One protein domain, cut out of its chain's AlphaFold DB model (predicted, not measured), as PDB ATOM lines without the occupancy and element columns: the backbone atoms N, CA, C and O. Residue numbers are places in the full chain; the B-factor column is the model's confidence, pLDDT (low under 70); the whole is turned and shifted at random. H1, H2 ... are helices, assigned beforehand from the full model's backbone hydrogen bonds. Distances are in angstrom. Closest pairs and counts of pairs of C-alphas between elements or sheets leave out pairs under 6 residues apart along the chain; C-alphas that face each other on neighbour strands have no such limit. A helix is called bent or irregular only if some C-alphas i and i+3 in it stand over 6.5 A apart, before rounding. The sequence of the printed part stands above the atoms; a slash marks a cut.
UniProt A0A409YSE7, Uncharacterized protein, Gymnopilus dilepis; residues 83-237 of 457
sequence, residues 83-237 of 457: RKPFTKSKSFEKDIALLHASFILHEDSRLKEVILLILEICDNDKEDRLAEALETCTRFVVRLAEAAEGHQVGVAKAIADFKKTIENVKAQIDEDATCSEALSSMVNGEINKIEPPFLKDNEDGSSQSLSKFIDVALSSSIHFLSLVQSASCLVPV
ATOM      1  N   ARG A  83     141.364 214.334 165.737       79.62
ATOM      2  CA  ARG A  83     142.273 213.836 166.766       79.62
ATOM      3  C   ARG A  83     142.569 212.361 166.523       79.62
ATOM      4  O   ARG A  83     141.663 211.529 166.494       79.62
ATOM      5  N   LYS A  84     143.845 212.032 166.360       87.00
ATOM      6  CA  LYS A  84     144.305 210.665 166.090       87.00
ATOM      7  C   LYS A  84     144.677 209.978 167.410       87.00
ATOM      8  O   LYS A  84     145.291 210.625 168.264       87.00
ATOM      9  N   PRO A  85     144.330 208.690 167.604       87.44
ATOM     10  CA  PRO A  85     144.877 207.909 168.709       87.44
ATOM     11  C   PRO A  85     146.398 207.785 168.552       87.44
ATOM     12  O   PRO A  85     146.938 207.928 167.450       87.44
ATOM     13  N   PHE A  86     147.099 207.522 169.651       89.75
ATOM     14  CA  PHE A  86     148.552 207.439 169.634       89.75
ATOM     15  C   PHE A  86     149.022 206.118 169.009       89.75
ATOM     16  O   PHE A  86     148.690 205.034 169.483       89.75
ATOM     17  N   THR A  87     149.847 206.210 167.963       88.56
ATOM     18  CA  THR A  87     150.416 205.049 167.265       88.56
ATOM     19  C   THR A  87     151.932 205.005 167.420       88.56
ATOM     20  O   THR A  87     152.627 205.914 166.967       88.56
ATOM     21  N   LYS A  88     152.437 203.911 167.998       90.00
ATOM     22  CA  LYS A  88     153.870 203.617 168.154       90.00
ATOM     23  C   LYS A  88     154.609 203.596 166.808       90.00
ATOM     24  O   LYS A  88     154.153 202.949 165.864       90.00
ATOM     25  N   SER A  89     155.766 204.250 166.735       89.56
ATOM     26  CA  SER A  89     156.647 204.252 165.565       89.56
ATOM     27  C   SER A  89     157.809 203.251 165.715       89.56
ATOM     28  O   SER A  89     157.739 202.282 166.472       89.56
ATOM     29  N   LYS A  90     158.879 203.435 164.929       86.62
ATOM     30  CA  LYS A  90     160.093 202.597 164.957       86.62
ATOM     31  C   LYS A  90     161.164 203.100 165.940       86.62
ATOM     32  O   LYS A  90     162.144 202.393 166.142       86.62
ATOM     33  N   SER A  91     160.996 204.295 166.508       85.69
ATOM     34  CA  SER A  91     161.918 204.931 167.458       85.69
ATOM     35  C   SER A  91     161.123 205.340 168.691       85.69
ATOM     36  O   SER A  91     160.152 206.090 168.581       85.69
ATOM     37  N   PHE A  92     161.521 204.843 169.862       87.00
ATOM     38  CA  PHE A  92     160.855 205.222 171.106       87.00
ATOM     39  C   PHE A  92     161.215 206.663 171.497       87.00
ATOM     40  O   PHE A  92     160.425 207.330 172.144       87.00
ATOM     41  N   GLU A  93     162.385 207.155 171.085       85.62
ATOM     42  CA  GLU A  93     162.869 208.515 171.307       85.62
ATOM     43  C   GLU A  93     161.951 209.523 170.612       85.62
ATOM     44  O   GLU A  93     161.482 210.475 171.238       85.62
ATOM     45  N   LYS A  94     161.617 209.259 169.337       86.62
ATOM     46  CA  LYS A  94     160.624 210.033 168.585       86.62
ATOM     47  C   LYS A  94     159.253 209.963 169.253       86.62
ATOM     48  O   LYS A  94     158.591 210.987 169.375       86.62
ATOM     49  N   ASP A  95     158.836 208.779 169.687       88.31
ATOM     50  CA  ASP A  95     157.531 208.559 170.315       88.31
ATOM     51  C   ASP A  95     157.404 209.264 171.682       88.31
ATOM     52  O   ASP A  95     156.365 209.846 171.981       88.31
ATOM     53  N   ILE A  96     158.469 209.271 172.489       89.56
ATOM     54  CA  ILE A  96     158.558 209.974 173.779       89.56
ATOM     55  C   ILE A  96     158.587 211.491 173.564       89.56
ATOM     56  O   ILE A  96     157.848 212.203 174.239       89.56
ATOM     57  N   ALA A  97     159.362 211.992 172.595       86.38
ATOM     58  CA  ALA A  97     159.348 213.409 172.224       86.38
ATOM     59  C   ALA A  97     157.964 213.859 171.719       86.38
ATOM     60  O   ALA A  97     157.487 214.928 172.088       86.38
ATOM     61  N   LEU A  98     157.298 213.019 170.922       89.50
ATOM     62  CA  LEU A  98     155.959 213.246 170.379       89.50
ATOM     63  C   LEU A  98     154.895 213.293 171.489       89.50
ATOM     64  O   LEU A  98     154.060 214.199 171.500       89.50
ATOM     65  N   LEU A  99     154.951 212.362 172.448       89.31
ATOM     66  CA  LEU A  99     154.093 212.371 173.635       89.31
ATOM     67  C   LEU A  99     154.355 213.607 174.503       89.31
ATOM     68  O   LEU A  99     153.407 214.311 174.842       89.31
ATOM     69  N   HIS A 100     155.618 213.915 174.812       88.00
ATOM     70  CA  HIS A 100     155.977 215.056 175.656       88.00
ATOM     71  C   HIS A 100     155.532 216.391 175.047       88.00
ATOM     72  O   HIS A 100     154.888 217.189 175.726       88.00
ATOM     73  N   ALA A 101     155.767 216.584 173.743       86.62
ATOM     74  CA  ALA A 101     155.235 217.722 173.004       86.62
ATOM     75  C   ALA A 101     153.698 217.775 173.076       86.62
ATOM     76  O   ALA A 101     153.141 218.849 173.277       86.62
ATOM     77  N   SER A 102     152.992 216.639 172.984       89.94
ATOM     78  CA  SER A 102     151.521 216.632 173.056       89.94
ATOM     79  C   SER A 102     150.964 217.096 174.410       89.94
ATOM     80  O   SER A 102     149.883 217.683 174.433       89.94
ATOM     81  N   PHE A 103     151.699 216.909 175.515       88.81
ATOM     82  CA  PHE A 103     151.328 217.458 176.827       88.81
ATOM     83  C   PHE A 103     151.545 218.974 176.876       88.81
ATOM     84  O   PHE A 103     150.607 219.714 177.165       88.81
ATOM     85  N   ILE A 104     152.718 219.450 176.448       86.00
ATOM     86  CA  ILE A 104     153.050 220.885 176.369       86.00
ATOM     87  C   ILE A 104     152.009 221.662 175.529       86.00
ATOM     88  O   ILE A 104     151.536 222.724 175.934       86.00
ATOM     89  N   LEU A 105     151.590 221.117 174.378       87.19
ATOM     90  CA  LEU A 105     150.567 221.726 173.507       87.19
ATOM     91  C   LEU A 105     149.127 221.599 174.021       87.19
ATOM     92  O   LEU A 105     148.224 222.239 173.473       87.19
ATOM     93  N   HIS A 106     148.890 220.738 175.007       87.62
ATOM     94  CA  HIS A 106     147.603 220.613 175.682       87.62
ATOM     95  C   HIS A 106     147.496 221.583 176.869       87.62
ATOM     96  O   HIS A 106     146.404 222.065 177.161       87.62
ATOM     97  N   GLU A 107     148.618 221.893 177.522       87.12
ATOM     98  CA  GLU A 107     148.687 222.830 178.647       87.12
ATOM     99  C   GLU A 107     148.641 224.304 178.204       87.12
ATOM    100  O   GLU A 107     147.968 225.103 178.858       87.12
ATOM    101  N   ASP A 108     149.256 224.673 177.067       87.81
ATOM    102  CA  ASP A 108     149.113 226.017 176.478       87.81
ATOM    103  C   ASP A 108     148.583 225.992 175.032       87.81
ATOM    104  O   ASP A 108     149.313 225.823 174.049       87.81
ATOM    105  N   SER A 109     147.281 226.256 174.889       89.44
ATOM    106  CA  SER A 109     146.613 226.358 173.587       89.44
ATOM    107  C   SER A 109     147.139 227.504 172.713       89.44
ATOM    108  O   SER A 109     147.068 227.416 171.490       89.44
ATOM    109  N   ARG A 110     147.694 228.571 173.304       92.38
ATOM    110  CA  ARG A 110     148.238 229.727 172.569       92.38
ATOM    111  C   ARG A 110     149.572 229.364 171.924       92.38
ATOM    112  O   ARG A 110     149.848 229.777 170.800       92.38
ATOM    113  N   LEU A 111     150.371 228.545 172.610       90.38
ATOM    114  CA  LEU A 111     151.592 227.968 172.051       90.38
ATOM    115  C   LEU A 111     151.254 227.067 170.851       90.38
ATOM    116  O   LEU A 111     151.895 227.170 169.806       90.38
ATOM    117  N   LYS A 112     150.190 226.257 170.962       90.75
ATOM    118  CA  LYS A 112     149.649 225.461 169.847       90.75
ATOM    119  C   LYS A 112     149.202 226.332 168.663       90.75
ATOM    120  O   LYS A 112     149.506 225.981 167.527       90.75
ATOM    121  N   GLU A 113     148.534 227.463 168.894       91.38
ATOM    122  CA  GLU A 113     148.160 228.411 167.826       91.38
ATOM    123  C   GLU A 113     149.384 229.001 167.102       91.38
ATOM    124  O   GLU A 113     149.421 229.000 165.874       91.38
ATOM    125  N   VAL A 114     150.401 229.458 167.843       92.06
ATOM    126  CA  VAL A 114     151.670 229.963 167.273       92.06
ATOM    127  C   VAL A 114     152.345 228.904 166.401       92.06
ATOM    128  O   VAL A 114     152.801 229.189 165.298       92.06
ATOM    129  N   ILE A 115     152.380 227.665 166.883       89.69
ATOM    130  CA  ILE A 115     152.941 226.518 166.170       89.69
ATOM    131  C   ILE A 115     152.196 226.226 164.868       89.69
ATOM    132  O   ILE A 115     152.839 225.973 163.852       89.69
ATOM    133  N   LEU A 116     150.862 226.283 164.871       89.25
ATOM    134  CA  LEU A 116     150.066 226.057 163.664       89.25
ATOM    135  C   LEU A 116     150.307 227.150 162.611       89.25
ATOM    136  O   LEU A 116     150.381 226.827 161.431       89.25
ATOM    137  N   LEU A 117     150.530 228.404 163.023       91.56
ATOM    138  CA  LEU A 117     150.931 229.488 162.115       91.56
ATOM    139  C   LEU A 117     152.345 229.286 161.538       91.56
ATOM    140  O   LEU A 117     152.556 229.498 160.348       91.56
ATOM    141  N   ILE A 118     153.311 228.838 162.349       89.62
ATOM    142  CA  ILE A 118     154.673 228.513 161.877       89.62
ATOM    143  C   ILE A 118     154.638 227.349 160.873       89.62
ATOM    144  O   ILE A 118     155.347 227.381 159.868       89.62
ATOM    145  N   LEU A 119     153.795 226.342 161.116       87.94
ATOM    146  CA  LEU A 119     153.581 225.222 160.196       87.94
ATOM    147  C   LEU A 119     152.911 225.667 158.892       87.94
ATOM    148  O   LEU A 119     153.355 225.258 157.828       87.94
ATOM    149  N   GLU A 120     151.915 226.551 158.953       90.44
ATOM    150  CA  GLU A 120     151.261 227.101 157.760       90.44
ATOM    151  C   GLU A 120     152.232 227.925 156.891       90.44
ATOM    152  O   GLU A 120     152.163 227.866 155.666       90.44
ATOM    153  N   ILE A 121     153.179 228.649 157.498       88.88
ATOM    154  CA  ILE A 121     154.272 229.305 156.759       88.88
ATOM    155  C   ILE A 121     155.210 228.253 156.138       88.88
ATOM    156  O   ILE A 121     155.566 228.364 154.967       88.88
ATOM    157  N   CYS A 122     155.573 227.211 156.894       86.75
ATOM    158  CA  CYS A 122     156.452 226.135 156.427       86.75
ATOM    159  C   CYS A 122     155.860 225.342 155.247       86.75
ATOM    160  O   CYS A 122     156.580 225.043 154.300       86.75
ATOM    161  N   ASP A 123     154.559 225.037 155.263       86.62
ATOM    162  CA  ASP A 123     153.868 224.317 154.180       86.62
ATOM    163  C   ASP A 123     153.777 225.150 152.876       86.62
ATOM    164  O   ASP A 123     153.556 224.601 151.791       86.62
ATOM    165  N   ASN A 124     153.974 226.474 152.957       87.06
ATOM    166  CA  ASN A 124     154.025 227.377 151.803       87.06
ATOM    167  C   ASN A 124     155.454 227.630 151.269       87.06
ATOM    168  O   ASN A 124     155.602 227.973 150.091       87.06
ATOM    169  N   ASP A 125     156.502 227.417 152.075       86.31
ATOM    170  CA  ASP A 125     157.909 227.622 151.694       86.31
ATOM    171  C   ASP A 125     158.484 226.452 150.872       86.31
ATOM    172  O   ASP A 125     159.235 225.602 151.343       86.31
ATOM    173  N   LYS A 126     158.126 226.420 149.587       83.06
ATOM    174  CA  LYS A 126     158.481 225.340 148.641       83.06
ATOM    175  C   LYS A 126     159.964 225.270 148.251       83.06
ATOM    176  O   LYS A 126     160.328 224.397 147.464       83.06
ATOM    177  N   GLU A 127     160.793 226.195 148.725       84.19
ATOM    178  CA  GLU A 127     162.205 226.333 148.343       84.19
ATOM    179  C   GLU A 127     163.153 226.406 149.560       84.19
ATOM    180  O   GLU A 127     164.313 226.785 149.400       84.19
ATOM    181  N   ASP A 128     162.677 226.056 150.766       84.38
ATOM    182  CA  ASP A 128     163.417 226.154 152.040       84.38
ATOM    183  C   ASP A 128     163.989 227.570 152.325       84.38
ATOM    184  O   ASP A 128     164.942 227.738 153.096       84.38
ATOM    185  N   ARG A 129     163.422 228.625 151.712       86.50
ATOM    186  CA  ARG A 129     163.938 230.009 151.771       86.50
ATOM    187  C   ARG A 129     163.877 230.599 153.176       86.50
ATOM    188  O   ARG A 129     164.675 231.476 153.503       86.50
ATOM    189  N   LEU A 130     162.919 230.152 153.983       87.50
ATOM    190  CA  LEU A 130     162.636 230.607 155.340       87.50
ATOM    191  C   LEU A 130     163.217 229.664 156.402       87.50
ATOM    192  O   LEU A 130     162.967 229.885 157.584       87.50
ATOM    193  N   ALA A 131     163.993 228.637 156.032       86.44
ATOM    194  CA  ALA A 131     164.469 227.604 156.959       86.44
ATOM    195  C   ALA A 131     165.178 228.162 158.213       86.44
ATOM    196  O   ALA A 131     164.932 227.685 159.320       86.44
ATOM    197  N   GLU A 132     166.001 229.208 158.072       85.56
ATOM    198  CA  GLU A 132     166.666 229.889 159.198       85.56
ATOM    199  C   GLU A 132     165.678 230.670 160.086       85.56
ATOM    200  O   GLU A 132     165.749 230.608 161.319       85.56
ATOM    201  N   ALA A 133     164.719 231.376 159.481       88.62
ATOM    202  CA  ALA A 133     163.668 232.082 160.207       88.62
ATOM    203  C   ALA A 133     162.761 231.094 160.963       88.62
ATOM    204  O   ALA A 133     162.489 231.284 162.147       88.62
ATOM    205  N   LEU A 134     162.358 229.994 160.318       87.50
ATOM    206  CA  LEU A 134     161.546 228.920 160.895       87.50
ATOM    207  C   LEU A 134     162.289 228.157 162.003       87.50
ATOM    208  O   LEU A 134     161.675 227.812 163.016       87.50
ATOM    209  N   GLU A 135     163.603 227.944 161.873       84.94
ATOM    210  CA  GLU A 135     164.450 227.414 162.949       84.94
ATOM    211  C   GLU A 135     164.519 228.385 164.137       84.94
ATOM    212  O   GLU A 135     164.360 227.970 165.286       84.94
ATOM    213  N   THR A 136     164.706 229.681 163.881       88.44
ATOM    214  CA  THR A 136     164.741 230.719 164.922       88.44
ATOM    215  C   THR A 136     163.402 230.806 165.668       88.44
ATOM    216  O   THR A 136     163.376 230.778 166.902       88.44
ATOM    217  N   CYS A 137     162.280 230.807 164.941       90.06
ATOM    218  CA  CYS A 137     160.928 230.728 165.493       90.06
ATOM    219  C   CYS A 137     160.730 229.464 166.340       90.06
ATOM    220  O   CYS A 137     160.276 229.545 167.481       90.06
ATOM    221  N   THR A 138     161.136 228.306 165.815       85.12
ATOM    222  CA  THR A 138     161.118 227.009 166.507       85.12
ATOM    223  C   THR A 138     161.890 227.062 167.829       85.12
ATOM    224  O   THR A 138     161.356 226.714 168.883       85.12
ATOM    225  N   ARG A 139     163.127 227.567 167.803       84.69
ATOM    226  CA  ARG A 139     163.994 227.717 168.979       84.69
ATOM    227  C   ARG A 139     163.401 228.675 170.017       84.69
ATOM    228  O   ARG A 139     163.603 228.476 171.214       84.69
ATOM    229  N   PHE A 140     162.656 229.699 169.601       90.12
ATOM    230  CA  PHE A 140     161.963 230.592 170.531       90.12
ATOM    231  C   PHE A 140     160.712 229.948 171.150       90.12
ATOM    232  O   PHE A 140     160.547 230.016 172.366       90.12
ATOM    233  N   VAL A 141     159.900 229.232 170.363       89.44
ATOM    234  CA  VAL A 141     158.761 228.427 170.852       89.44
ATOM    235  C   VAL A 141     159.198 227.424 171.924       89.44
ATOM    236  O   VAL A 141     158.555 227.329 172.968       89.44
ATOM    237  N   VAL A 142     160.315 226.722 171.710       84.12
ATOM    238  CA  VAL A 142     160.876 225.772 172.689       84.12
ATOM    239  C   VAL A 142     161.256 226.468 174.000       84.12
ATOM    240  O   VAL A 142     160.899 225.980 175.069       84.12
ATOM    241  N   ARG A 143     161.903 227.640 173.941       87.19
ATOM    242  CA  ARG A 143     162.283 228.405 175.146       87.19
ATOM    243  C   ARG A 143     161.077 229.007 175.879       87.19
ATOM    244  O   ARG A 143     161.099 229.111 177.103       87.19
ATOM    245  N   LEU A 144     160.011 229.366 175.159       89.56
ATOM    246  CA  LEU A 144     158.735 229.773 175.762       89.56
ATOM    247  C   LEU A 144     158.046 228.601 176.477       89.56
ATOM    248  O   LEU A 144     157.522 228.800 177.571       89.56
ATOM    249  N   ALA A 145     158.099 227.392 175.907       86.31
ATOM    250  CA  ALA A 145     157.605 226.177 176.553       86.31
ATOM    251  C   ALA A 145     158.386 225.851 177.839       86.31
ATOM    252  O   ALA A 145     157.776 225.706 178.894       86.31
ATOM    253  N   GLU A 146     159.725 225.820 177.778       82.50
ATOM    254  CA  GLU A 146     160.598 225.565 178.941       82.50
ATOM    255  C   GLU A 146     160.358 226.555 180.099       82.50
ATOM    256  O   GLU A 146     160.501 226.193 181.265       82.50
ATOM    257  N   ALA A 147     159.981 227.804 179.810       85.44
ATOM    258  CA  ALA A 147     159.749 228.825 180.833       85.44
ATOM    259  C   ALA A 147     158.314 228.867 181.395       85.44
ATOM    260  O   ALA A 147     158.062 229.605 182.359       85.44
ATOM    261  N   ALA A 148     157.369 228.117 180.814       82.06
ATOM    262  CA  ALA A 148     155.952 228.174 181.176       82.06
ATOM    263  C   ALA A 148     155.696 227.773 182.639       82.06
ATOM    264  O   ALA A 148     154.874 228.404 183.304       82.06
ATOM    265  N   GLU A 149     156.448 226.801 183.166       75.38
ATOM    266  CA  GLU A 149     156.339 226.315 184.551       75.38
ATOM    267  C   GLU A 149     156.610 227.408 185.604       75.38
ATOM    268  O   GLU A 149     155.982 227.421 186.661       75.38
ATOM    269  N   GLY A 150     157.529 228.342 185.320       79.94
ATOM    270  CA  GLY A 150     157.965 229.367 186.279       79.94
ATOM    271  C   GLY A 150     157.371 230.763 186.065       79.94
ATOM    272  O   GLY A 150     157.214 231.516 187.024       79.94
ATOM    273  N   HIS A 151     157.045 231.134 184.821       85.31
ATOM    274  CA  HIS A 151     156.797 232.536 184.449       85.31
ATOM    275  C   HIS A 151     155.508 232.754 183.635       85.31
ATOM    276  O   HIS A 151     155.462 233.645 182.783       85.31
ATOM    277  N   GLN A 152     154.445 231.985 183.910       85.94
ATOM    278  CA  GLN A 152     153.190 231.947 183.133       85.94
ATOM    279  C   GLN A 152     152.677 233.300 182.606       85.94
ATOM    280  O   GLN A 152     152.307 233.383 181.440       85.94
ATOM    281  N   VAL A 153     152.660 234.373 183.409       90.19
ATOM    282  CA  VAL A 153     152.164 235.698 182.968       90.19
ATOM    283  C   VAL A 153     153.096 236.358 181.940       90.19
ATOM    284  O   VAL A 153     152.629 236.942 180.963       90.19
ATOM    285  N   GLY A 154     154.414 236.248 182.132       91.69
ATOM    286  CA  GLY A 154     155.409 236.772 181.192       91.69
ATOM    287  C   GLY A 154     155.472 235.952 179.904       91.69
ATOM    288  O   GLY A 154     155.508 236.521 178.816       91.69
ATOM    289  N   VAL A 155     155.404 234.623 180.028       91.25
ATOM    290  CA  VAL A 155     155.347 233.687 178.895       91.25
ATOM    291  C   VAL A 155     154.062 233.879 178.089       91.25
ATOM    292  O   VAL A 155     154.133 234.020 176.875       91.25
ATOM    293  N   ALA A 156     152.901 234.008 178.742       93.06
ATOM    294  CA  ALA A 156     151.627 234.302 178.084       93.06
ATOM    295  C   ALA A 156     151.681 235.579 177.236       93.06
ATOM    296  O   ALA A 156     151.177 235.594 176.112       93.06
ATOM    297  N   LYS A 157     152.311 236.644 177.755       94.94
ATOM    298  CA  LYS A 157     152.511 237.882 176.995       94.94
ATOM    299  C   LYS A 157     153.457 237.658 175.814       94.94
ATOM    300  O   LYS A 157     153.116 238.040 174.703       94.94
ATOM    301  N   ALA A 158     154.607 237.022 176.036       94.38
ATOM    302  CA  ALA A 158     155.588 236.780 174.983       94.38
ATOM    303  C   ALA A 158     155.037 235.886 173.857       94.38
ATOM    304  O   ALA A 158     155.289 236.175 172.694       94.38
ATOM    305  N   ILE A 159     154.222 234.870 174.172       94.12
ATOM    306  CA  ILE A 159     153.502 234.056 173.179       94.12
ATOM    307  C   ILE A 159     152.521 234.918 172.370       94.12
ATOM    308  O   ILE A 159     152.469 234.780 171.152       94.12
ATOM    309  N   ALA A 160     151.768 235.824 173.003       95.38
ATOM    310  CA  ALA A 160     150.816 236.694 172.304       95.38
ATOM    311  C   ALA A 160     151.505 237.755 171.423       95.38
ATOM    312  O   ALA A 160     151.125 237.934 170.264       95.38
ATOM    313  N   ASP A 161     152.545 238.415 171.942       95.62
ATOM    314  CA  ASP A 161     153.367 239.364 171.184       95.62
ATOM    315  C   ASP A 161     154.057 238.652 169.998       95.62
ATOM    316  O   ASP A 161     154.083 239.178 168.887       95.62
ATOM    317  N   PHE A 162     154.540 237.419 170.198       95.62
ATOM    318  CA  PHE A 162     155.160 236.607 169.147       95.62
ATOM    319  C   PHE A 162     154.164 236.087 168.111       95.62
ATOM    320  O   PHE A 162     154.473 236.115 166.923       95.62
ATOM    321  N   LYS A 163     152.954 235.677 168.517       95.94
ATOM    322  CA  LYS A 163     151.886 235.285 167.585       95.94
ATOM    323  C   LYS A 163     151.634 236.391 166.564       95.94
ATOM    324  O   LYS A 163     151.662 236.131 165.367       95.94
ATOM    325  N   LYS A 164     151.507 237.631 167.043       95.81
ATOM    326  CA  LYS A 164     151.343 238.819 166.200       95.81
ATOM    327  C   LYS A 164     152.540 239.054 165.268       95.81
ATOM    328  O   LYS A 164     152.351 239.450 164.122       95.81
ATOM    329  N   THR A 165     153.768 238.796 165.725       94.44
ATOM    330  CA  THR A 165     154.957 238.821 164.855       94.44
ATOM    331  C   THR A 165     154.854 237.790 163.731       94.44
ATOM    332  O   THR A 165     155.110 238.135 162.581       94.44
ATOM    333  N   ILE A 166     154.436 236.555 164.021       93.81
ATOM    334  CA  ILE A 166     154.270 235.499 163.006       93.81
ATOM    335  C   ILE A 166     153.114 235.806 162.040       93.81
ATOM    336  O   ILE A 166     153.261 235.603 160.837       93.81
ATOM    337  N   GLU A 167     152.006 236.369 162.525       94.75
ATOM    338  CA  GLU A 167     150.898 236.854 161.685       94.75
ATOM    339  C   GLU A 167     151.363 237.963 160.719       94.75
ATOM    340  O   GLU A 167     151.035 237.923 159.533       94.75
ATOM    341  N   ASN A 168     152.201 238.902 161.183       91.50
ATOM    342  CA  ASN A 168     152.814 239.929 160.329       91.50
ATOM    343  C   ASN A 168     153.810 239.341 159.308       91.50
ATOM    344  O   ASN A 168     153.831 239.779 158.161       91.50
ATOM    345  N   VAL A 169     154.637 238.365 159.712       89.44
ATOM    346  CA  VAL A 169     155.578 237.659 158.818       89.44
ATOM    347  C   VAL A 169     154.816 236.959 157.695       89.44
ATOM    348  O   VAL A 169     155.178 237.112 156.533       89.44
ATOM    349  N   LYS A 170     153.733 236.244 158.027       91.31
ATOM    350  CA  LYS A 170     152.869 235.576 157.048       91.31
ATOM    351  C   LYS A 170     152.309 236.567 156.024       91.31
ATOM    352  O   LYS A 170     152.481 236.356 154.830       91.31
ATOM    353  N   ALA A 171     151.725 237.675 156.488       91.44
ATOM    354  CA  ALA A 171     151.167 238.698 155.603       91.44
ATOM    355  C   ALA A 171     152.213 239.300 154.644       91.44
ATOM    356  O   ALA A 171     151.907 239.538 153.482       91.44
ATOM    357  N   GLN A 172     153.462 239.490 155.089       88.62
ATOM    358  CA  GLN A 172     154.540 239.956 154.206       88.62
ATOM    359  C   GLN A 172     154.958 238.914 153.161       88.62
ATOM    360  O   GLN A 172     155.291 239.293 152.045       88.62
ATOM    361  N   ILE A 173     154.919 237.618 153.488       87.19
ATOM    362  CA  ILE A 173     155.210 236.530 152.534       87.19
ATOM    363  C   ILE A 173     154.124 236.442 151.450       87.19
ATOM    364  O   ILE A 173     154.440 236.169 150.291       87.19
ATOM    365  N   ASP A 174     152.866 236.715 151.811       85.69
ATOM    366  CA  ASP A 174     151.742 236.800 150.870       85.69
ATOM    367  C   ASP A 174     151.823 238.052 149.953       85.69
ATOM    368  O   ASP A 174     151.250 238.047 148.860       85.69
ATOM    369  N   GLU A 175     152.541 239.110 150.363       86.31
ATOM    370  CA  GLU A 175     152.701 240.376 149.618       86.31
ATOM    371  C   GLU A 175     154.000 240.470 148.781       86.31
ATOM    372  O   GLU A 175     153.952 240.956 147.648       86.31
ATOM    373  N   ASP A 176     155.153 240.011 149.292       78.44
ATOM    374  CA  ASP A 176     156.458 240.052 148.608       78.44
ATOM    375  C   ASP A 176     157.262 238.749 148.797       78.44
ATOM    376  O   ASP A 176     157.856 238.472 149.840       78.44
ATOM    377  N   ALA A 177     157.364 237.968 147.719       70.62
ATOM    378  CA  ALA A 177     158.057 236.679 147.693       70.62
ATOM    379  C   ALA A 177     159.606 236.763 147.658       70.62
ATOM    380  O   ALA A 177     160.265 235.733 147.461       70.62
ATOM    381  N   THR A 178     160.208 237.956 147.767       62.94
ATOM    382  CA  THR A 178     161.550 238.214 147.200       62.94
ATOM    383  C   THR A 178     162.697 238.397 148.209       62.94
ATOM    384  O   THR A 178     163.846 238.447 147.777       62.94
ATOM    385  N   CYS A 179     162.467 238.468 149.531       73.38
ATOM    386  CA  CYS A 179     163.548 238.800 150.484       73.38
ATOM    387  C   CYS A 179     163.573 237.977 151.793       73.38
ATOM    388  O   CYS A 179     163.247 238.481 152.869       73.38
ATOM    389  N   SER A 180     164.023 236.716 151.733       80.56
ATOM    390  CA  SER A 180     164.098 235.871 152.941       80.56
ATOM    391  C   SER A 180     165.137 236.336 153.971       80.56
ATOM    392  O   SER A 180     164.867 236.260 155.164       80.56
ATOM    393  N   GLU A 181     166.266 236.910 153.543       83.44
ATOM    394  CA  GLU A 181     167.295 237.453 154.449       83.44
ATOM    395  C   GLU A 181     166.746 238.617 155.302       83.44
ATOM    396  O   GLU A 181     167.020 238.710 156.502       83.44
ATOM    397  N   ALA A 182     165.880 239.461 154.723       86.38
ATOM    398  CA  ALA A 182     165.169 240.494 155.474       86.38
ATOM    399  C   ALA A 182     164.141 239.902 156.452       86.38
ATOM    400  O   ALA A 182     164.019 240.411 157.566       86.38
ATOM    401  N   LEU A 183     163.452 238.811 156.092       86.19
ATOM    402  CA  LEU A 183     162.531 238.111 156.995       86.19
ATOM    403  C   LEU A 183     163.278 237.430 158.160       86.19
ATOM    404  O   LEU A 183     162.864 237.606 159.303       86.19
ATOM    405  N   SER A 184     164.412 236.755 157.921       88.62
ATOM    406  CA  SER A 184     165.306 236.241 158.980       88.62
ATOM    407  C   SER A 184     165.761 237.361 159.924       88.62
ATOM    408  O   SER A 184     165.706 237.211 161.149       88.62
ATOM    409  N   SER A 185     166.174 238.506 159.374       89.06
ATOM    410  CA  SER A 185     166.594 239.678 160.152       89.06
ATOM    411  C   SER A 185     165.440 240.282 160.967       89.06
ATOM    412  O   SER A 185     165.607 240.578 162.153       89.06
ATOM    413  N   MET A 186     164.240 240.390 160.385       89.69
ATOM    414  CA  MET A 186     163.044 240.892 161.068       89.69
ATOM    415  C   MET A 186     162.582 239.948 162.185       89.69
ATOM    416  O   MET A 186     162.319 240.410 163.293       89.69
ATOM    417  N   VAL A 187     162.534 238.636 161.936       92.00
ATOM    418  CA  VAL A 187     162.170 237.615 162.933       92.00
ATOM    419  C   VAL A 187     163.118 237.666 164.131       92.00
ATOM    420  O   VAL A 187     162.655 237.775 165.266       92.00
ATOM    421  N   ASN A 188     164.435 237.687 163.896       91.56
ATOM    422  CA  ASN A 188     165.423 237.886 164.960       91.56
ATOM    423  C   ASN A 188     165.231 239.235 165.676       91.56
ATOM    424  O   ASN A 188     165.271 239.308 166.905       91.56
ATOM    425  N   GLY A 189     165.004 240.312 164.921       91.94
ATOM    426  CA  GLY A 189     164.806 241.662 165.445       91.94
ATOM    427  C   GLY A 189     163.587 241.796 166.360       91.94
ATOM    428  O   GLY A 189     163.681 242.463 167.389       91.94
ATOM    429  N   GLU A 190     162.465 241.155 166.032       92.38
ATOM    430  CA  GLU A 190     161.267 241.139 166.878       92.38
ATOM    431  C   GLU A 190     161.397 240.168 168.056       92.38
ATOM    432  O   GLU A 190     161.054 240.548 169.177       92.38
ATOM    433  N   ILE A 191     161.962 238.968 167.859       92.88
ATOM    434  CA  ILE A 191     162.223 238.019 168.957       92.88
ATOM    435  C   ILE A 191     163.076 238.689 170.041       92.88
ATOM    436  O   ILE A 191     162.680 238.701 171.203       92.88
ATOM    437  N   ASN A 192     164.166 239.370 169.677       92.38
ATOM    438  CA  ASN A 192     165.029 240.070 170.635       92.38
ATOM    439  C   ASN A 192     164.313 241.178 171.448       92.38
ATOM    440  O   ASN A 192     164.739 241.482 172.571       92.38
ATOM    441  N   LYS A 193     163.229 241.771 170.918       93.50
ATOM    442  CA  LYS A 193     162.404 242.794 171.599       93.50
ATOM    443  C   LYS A 193     161.370 242.189 172.548       93.50
ATOM    444  O   LYS A 193     161.157 242.736 173.628       93.50
ATOM    445  N   ILE A 194     160.712 241.105 172.138       93.44
ATOM    446  CA  ILE A 194     159.625 240.459 172.898       93.44
ATOM    447  C   ILE A 194     160.141 239.425 173.909       93.44
ATOM    448  O   ILE A 194     159.436 239.103 174.863       93.44
ATOM    449  N   GLU A 195     161.365 238.926 173.720       91.62
ATOM    450  CA  GLU A 195     162.049 237.980 174.603       91.62
ATOM    451  C   GLU A 195     162.184 238.536 176.034       91.62
ATOM    452  O   GLU A 195     162.925 239.509 176.255       91.62
ATOM    453  N   PRO A 196     161.491 237.931 177.023       88.75
ATOM    454  CA  PRO A 196     161.519 238.399 178.402       88.75
ATOM    455  C   PRO A 196     162.918 238.297 179.029       88.75
ATOM    456  O   PRO A 196     163.668 237.382 178.685       88.75
ATOM    457  N   PRO A 197     163.258 239.150 180.016       88.31
ATOM    458  CA  PRO A 197     164.561 239.108 180.689       88.31
ATOM    459  C   PRO A 197     164.940 237.719 181.227       88.31
ATOM    460  O   PRO A 197     166.057 237.265 181.011       88.31
ATOM    461  N   PHE A 198     163.979 236.981 181.798       83.88
ATOM    462  CA  PHE A 198     164.200 235.631 182.334       83.88
ATOM    463  C   PHE A 198     164.574 234.563 181.282       83.88
ATOM    464  O   PHE A 198     164.961 233.459 181.657       83.88
ATOM    465  N   LEU A 199     164.460 234.844 179.976       84.25
ATOM    466  CA  LEU A 199     165.013 233.978 178.923       84.25
ATOM    467  C   LEU A 199     166.469 234.324 178.574       84.25
ATOM    468  O   LEU A 199     167.176 233.466 178.049       84.25
ATOM    469  N   LYS A 200     166.918 235.550 178.873       82.81
ATOM    470  CA  LYS A 200     168.260 236.064 178.553       82.81
ATOM    471  C   LYS A 200     169.294 235.646 179.602       82.81
ATOM    472  O   LYS A 200     170.415 235.306 179.248       82.81
ATOM    473  N   ASP A 201     168.886 235.551 180.867       68.50
ATOM    474  CA  ASP A 201     169.755 235.127 181.978       68.50
ATOM    475  C   ASP A 201     170.086 233.610 181.972       68.50
ATOM    476  O   ASP A 201     170.890 233.139 182.775       68.50
ATOM    477  N   ASN A 202     169.476 232.816 181.079       55.78
ATOM    478  CA  ASN A 202     169.537 231.345 181.080       55.78
ATOM    479  C   ASN A 202     170.657 230.722 180.211       55.78
ATOM    480  O   ASN A 202     170.672 229.502 180.003       55.78
ATOM    481  N   GLU A 203     171.628 231.507 179.729       54.78
ATOM    482  CA  GLU A 203     172.849 230.931 179.139       54.78
ATOM    483  C   GLU A 203     173.690 230.174 180.187       54.78
ATOM    484  O   GLU A 203     174.216 229.102 179.877       54.78
ATOM    485  N   ASP A 204     173.695 230.627 181.450       45.81
ATOM    486  CA  ASP A 204     174.382 229.984 182.589       45.81
ATOM    487  C   ASP A 204     173.638 228.742 183.154       45.81
ATOM    488  O   ASP A 204     173.548 228.479 184.354       45.81
ATOM    489  N   GLY A 205     173.170 227.885 182.243       49.59
ATOM    490  CA  GLY A 205     173.389 226.442 182.379       49.59
ATOM    491  C   GLY A 205     172.369 225.591 183.140       49.59
ATOM    492  O   GLY A 205     172.643 224.401 183.309       49.59
ATOM    493  N   SER A 206     171.213 226.119 183.568       47.09
ATOM    494  CA  SER A 206     170.242 225.341 184.369       47.09
ATOM    495  C   SER A 206     169.035 224.760 183.606       47.09
ATOM    496  O   SER A 206     168.768 223.568 183.757       47.09
ATOM    497  N   SER A 207     168.325 225.535 182.769       46.94
ATOM    498  CA  SER A 207     167.005 225.135 182.227       46.94
ATOM    499  C   SER A 207     166.996 224.537 180.811       46.94
ATOM    500  O   SER A 207     165.930 224.167 180.330       46.94
ATOM    501  N   GLN A 208     168.152 224.435 180.143       53.22
ATOM    502  CA  GLN A 208     168.307 223.982 178.745       53.22
ATOM    503  C   GLN A 208     168.055 222.462 178.585       53.22
ATOM    504  O   GLN A 208     168.970 221.705 178.244       53.22
ATOM    505  N   SER A 209     166.864 221.988 178.944       60.75
ATOM    506  CA  SER A 209     166.579 220.574 179.215       60.75
ATOM    507  C   SER A 209     165.730 219.921 178.118       60.75
ATOM    508  O   SER A 209     166.017 218.791 177.707       60.75
ATOM    509  N   LEU A 210     164.752 220.654 177.581       62.88
ATOM    510  CA  LEU A 210     163.925 220.245 176.449       62.88
ATOM    511  C   LEU A 210     164.633 220.597 175.139       62.88
ATOM    512  O   LEU A 210     164.722 219.762 174.247       62.88
ATOM    513  N   SER A 211     165.217 221.793 175.065       65.19
ATOM    514  CA  SER A 211     166.051 222.289 173.964       65.19
ATOM    515  C   SER A 211     167.172 221.310 173.597       65.19
ATOM    516  O   SER A 211     167.185 220.782 172.489       65.19
ATOM    517  N   LYS A 212     168.037 220.938 174.551       66.56
ATOM    518  CA  LYS A 212     169.092 219.928 174.315       66.56
ATOM    519  C   LYS A 212     168.553 218.539 173.984       66.56
ATOM    520  O   LYS A 212     169.240 217.774 173.313       66.56
ATOM    521  N   PHE A 213     167.369 218.174 174.476       62.19
ATOM    522  CA  PHE A 213     166.751 216.897 174.127       62.19
ATOM    523  C   PHE A 213     166.246 216.905 172.676       62.19
ATOM    524  O   PHE A 213     166.524 215.963 171.937       62.19
ATOM    525  N   ILE A 214     165.601 217.992 172.246       63.94
ATOM    526  CA  ILE A 214     165.177 218.234 170.863       63.94
ATOM    527  C   ILE A 214     166.391 218.231 169.931       63.94
ATOM    528  O   ILE A 214     166.411 217.434 169.002       63.94
ATOM    529  N   ASP A 215     167.435 219.013 170.218       66.00
ATOM    530  CA  ASP A 215     168.642 219.092 169.378       66.00
ATOM    531  C   ASP A 215     169.349 217.727 169.209       66.00
ATOM    532  O   ASP A 215     169.974 217.461 168.181       66.00
ATOM    533  N   VAL A 216     169.253 216.840 170.210       58.62
ATOM    534  CA  VAL A 216     169.853 215.492 170.188       58.62
ATOM    535  C   VAL A 216     168.949 214.447 169.520       58.62
ATOM    536  O   VAL A 216     169.454 213.596 168.788       58.62
ATOM    537  N   ALA A 217     167.636 214.479 169.762       52.59
ATOM    538  CA  ALA A 217     166.684 213.495 169.235       52.59
ATOM    539  C   ALA A 217     166.168 213.843 167.825       52.59
ATOM    540  O   ALA A 217     165.785 212.959 167.057       52.59
ATOM    541  N   LEU A 218     166.151 215.130 167.479       59.16
ATOM    542  CA  LEU A 218     165.552 215.698 166.274       59.16
ATOM    543  C   LEU A 218     166.609 216.563 165.581       59.16
ATOM    544  O   LEU A 218     166.574 217.786 165.622       59.16
ATOM    545  N   SER A 219     167.553 215.885 164.921       54.75
ATOM    546  CA  SER A 219     168.760 216.440 164.273       54.75
ATOM    547  C   SER A 219     168.515 217.462 163.130       54.75
ATOM    548  O   SER A 219     169.432 217.735 162.352       54.75
ATOM    549  N   SER A 220     167.301 217.997 162.988       59.72
ATOM    550  CA  SER A 220     166.947 219.143 162.145       59.72
ATOM    551  C   SER A 220     165.657 219.809 162.645       59.72
ATOM    552  O   SER A 220     164.744 219.144 163.144       59.72
ATOM    553  N   SER A 221     165.538 221.123 162.435       57.31
ATOM    554  CA  SER A 221     164.325 221.914 162.704       57.31
ATOM    555  C   SER A 221     163.080 221.355 161.998       57.31
ATOM    556  O   SER A 221     162.009 221.263 162.599       57.31
ATOM    557  N   ILE A 222     163.238 220.869 160.763       61.06
ATOM    558  CA  ILE A 222     162.191 220.203 159.968       61.06
ATOM    559  C   ILE A 222     161.629 218.964 160.696       61.06
ATOM    560  O   ILE A 222     160.417 218.730 160.703       61.06
ATOM    561  N   HIS A 223     162.481 218.167 161.355       75.00
ATOM    562  CA  HIS A 223     162.021 217.016 162.140       75.00
ATOM    563  C   HIS A 223     161.273 217.427 163.414       75.00
ATOM    564  O   HIS A 223     160.336 216.724 163.800       75.00
ATOM    565  N   PHE A 224     161.624 218.561 164.029       74.06
ATOM    566  CA  PHE A 224     160.848 219.119 165.137       74.06
ATOM    567  C   PHE A 224     159.475 219.615 164.680       74.06
ATOM    568  O   PHE A 224     158.475 219.192 165.254       74.06
ATOM    569  N   LEU A 225     159.390 220.418 163.614       74.56
ATOM    570  CA  LEU A 225     158.107 220.909 163.095       74.56
ATOM    571  C   LEU A 225     157.159 219.753 162.734       74.56
ATOM    572  O   LEU A 225     156.022 219.731 163.198       74.56
ATOM    573  N   SER A 226     157.639 218.723 162.030       81.25
ATOM    574  CA  SER A 226     156.839 217.524 161.720       81.25
ATOM    575  C   SER A 226     156.392 216.742 162.972       81.25
ATOM    576  O   SER A 226     155.267 216.231 163.031       81.25
ATOM    577  N   LEU A 227     157.241 216.656 164.004       85.38
ATOM    578  CA  LEU A 227     156.889 216.027 165.281       85.38
ATOM    579  C   LEU A 227     155.837 216.837 166.047       85.38
ATOM    580  O   LEU A 227     154.894 216.264 166.582       85.38
ATOM    581  N   VAL A 228     155.963 218.158 166.063       81.75
ATOM    582  CA  VAL A 228     155.053 219.066 166.762       81.75
ATOM    583  C   VAL A 228     153.707 219.184 166.038       81.75
ATOM    584  O   VAL A 228     152.667 219.155 166.693       81.75
ATOM    585  N   GLN A 229     153.694 219.195 164.703       84.75
ATOM    586  CA  GLN A 229     152.481 219.032 163.894       84.75
ATOM    587  C   GLN A 229     151.759 217.735 164.278       84.75
ATOM    588  O   GLN A 229     150.571 217.759 164.603       84.75
ATOM    589  N   SER A 230     152.494 216.619 164.344       86.00
ATOM    590  CA  SER A 230     151.957 215.322 164.772       86.00
ATOM    591  C   SER A 230     151.404 215.373 166.204       86.00
ATOM    592  O   SER A 230     150.293 214.901 166.440       86.00
ATOM    593  N   ALA A 231     152.127 215.998 167.141       85.12
ATOM    594  CA  ALA A 231     151.712 216.180 168.533       85.12
ATOM    595  C   ALA A 231     150.421 217.002 168.652       85.12
ATOM    596  O   ALA A 231     149.541 216.671 169.444       85.12
ATOM    597  N   SER A 232     150.275 218.040 167.822       82.25
ATOM    598  CA  SER A 232     149.104 218.921 167.800       82.25
ATOM    599  C   SER A 232     147.802 218.198 167.409       82.25
ATOM    600  O   SER A 232     146.714 218.645 167.790       82.25
ATOM    601  N   CYS A 233     147.913 217.076 166.687       83.69
ATOM    602  CA  CYS A 233     146.803 216.237 166.231       83.69
ATOM    603  C   CYS A 233     146.542 215.004 167.113       83.69
ATOM    604  O   CYS A 233     145.600 214.260 166.832       83.69
ATOM    605  N   LEU A 234     147.361 214.734 168.134       86.50
ATOM    606  CA  LEU A 234     147.152 213.585 169.017       86.50
ATOM    607  C   LEU A 234     146.007 213.826 170.003       86.50
ATOM    608  O   LEU A 234     145.815 214.930 170.515       86.50
ATOM    609  N   VAL A 235     145.283 212.756 170.331       82.12
ATOM    610  CA  VAL A 235     144.533 212.689 171.590       82.12
ATOM    611  C   VAL A 235     145.558 212.657 172.736       82.12
ATOM    612  O   VAL A 235     146.390 211.746 172.751       82.12
ATOM    613  N   PRO A 236     145.529 213.605 173.694       78.94
ATOM    614  CA  PRO A 236     146.416 213.569 174.852       78.94
ATOM    615  C   PRO A 236     146.225 212.283 175.655       78.94
ATOM    616  O   PRO A 236     145.112 211.766 175.767       78.94
ATOM    617  N   VAL A 237     147.295 211.802 176.290       87.38
ATOM    618  CA  VAL A 237     147.275 210.593 177.129       87.38
ATOM    619  C   VAL A 237     147.718 210.942 178.564       87.38
ATOM    620  O   VAL A 237     148.791 210.515 178.985       87.38
TER     621      VAL A 237
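AT A GLANCE: This is residues 83 to 237 of the 457 residues of an uncharacterized protein of Gymnopilus dilepis (UniProt A0A409YSE7). Four helical rods, H2, H3a, H3b and H4, form an up-and-down bundle, each running against the one before; H7 packs slanted on H2 and H3a, and H1 crosses H7. Short H5 and H6 are near H3a. There are 155 residues printed, with seven named helices, H1 to H7, and no named strand: all helix, compact, radius of gyration of the C-alphas 15.3 A, spans 41 by 36 by 25 A.

HOW THE PARTS SIT: H1, residues 92 to 107, touches H2, residues 109 to 124, only at the corner and only just, with 3 pairs of C-alphas within 8 A, the closest Leu 105 and Lys 112, 5.3 A. H3, residues 131 to 175, is one helix by its hydrogen bonds but bent, C-alphas 150 and 153 being 9.2 A apart; its arms are H3a, residues 131 to 150, irregular with C-alphas 146 and 149 7.1 A apart, and H3b, residues 153 to 175. H2 and H3a are a hairpin, closest C-alphas Ile 118 and Leu 134, 7.0 A. H3b and H4, residues 180 to 194, are another, Ala 158 and Ile 194, 5.8 A. H5, residues 197 to 203, only just irregular with C-alphas 200 and 203 6.9 A apart, touches no helix. H6, residues 211 to 217, touches H1, closest C-alphas Glu 93 and Ala 217, 6.6 A. H7, residues 221 to 232, touches H1 at a steep tilt of 59 degrees, closest C-alphas Ser 102 and Ala 231, 4.5 A. O i to N i+4 pairs are within hydrogen-bond range throughout H1, H3b, H6 and H7, but 11 of 12 in H2, 14 of 16 in H3a, 10 of 11 in H4 and 1 of 3 in H5, which has 1 of 4 O i to N i+3 pairs.

IN THESE COORDINATES: H1 begins at C-alpha 92 (160.855, 205.222, 171.106); H7 ends at C-alpha 232 (149.104, 218.921, 167.800). H3a measures 30.1 A, H3b 33.7 A.

THE WHOLE: The printed part has no cut and no long link. Residues 178 and 201 to 222 have pLDDT under 70.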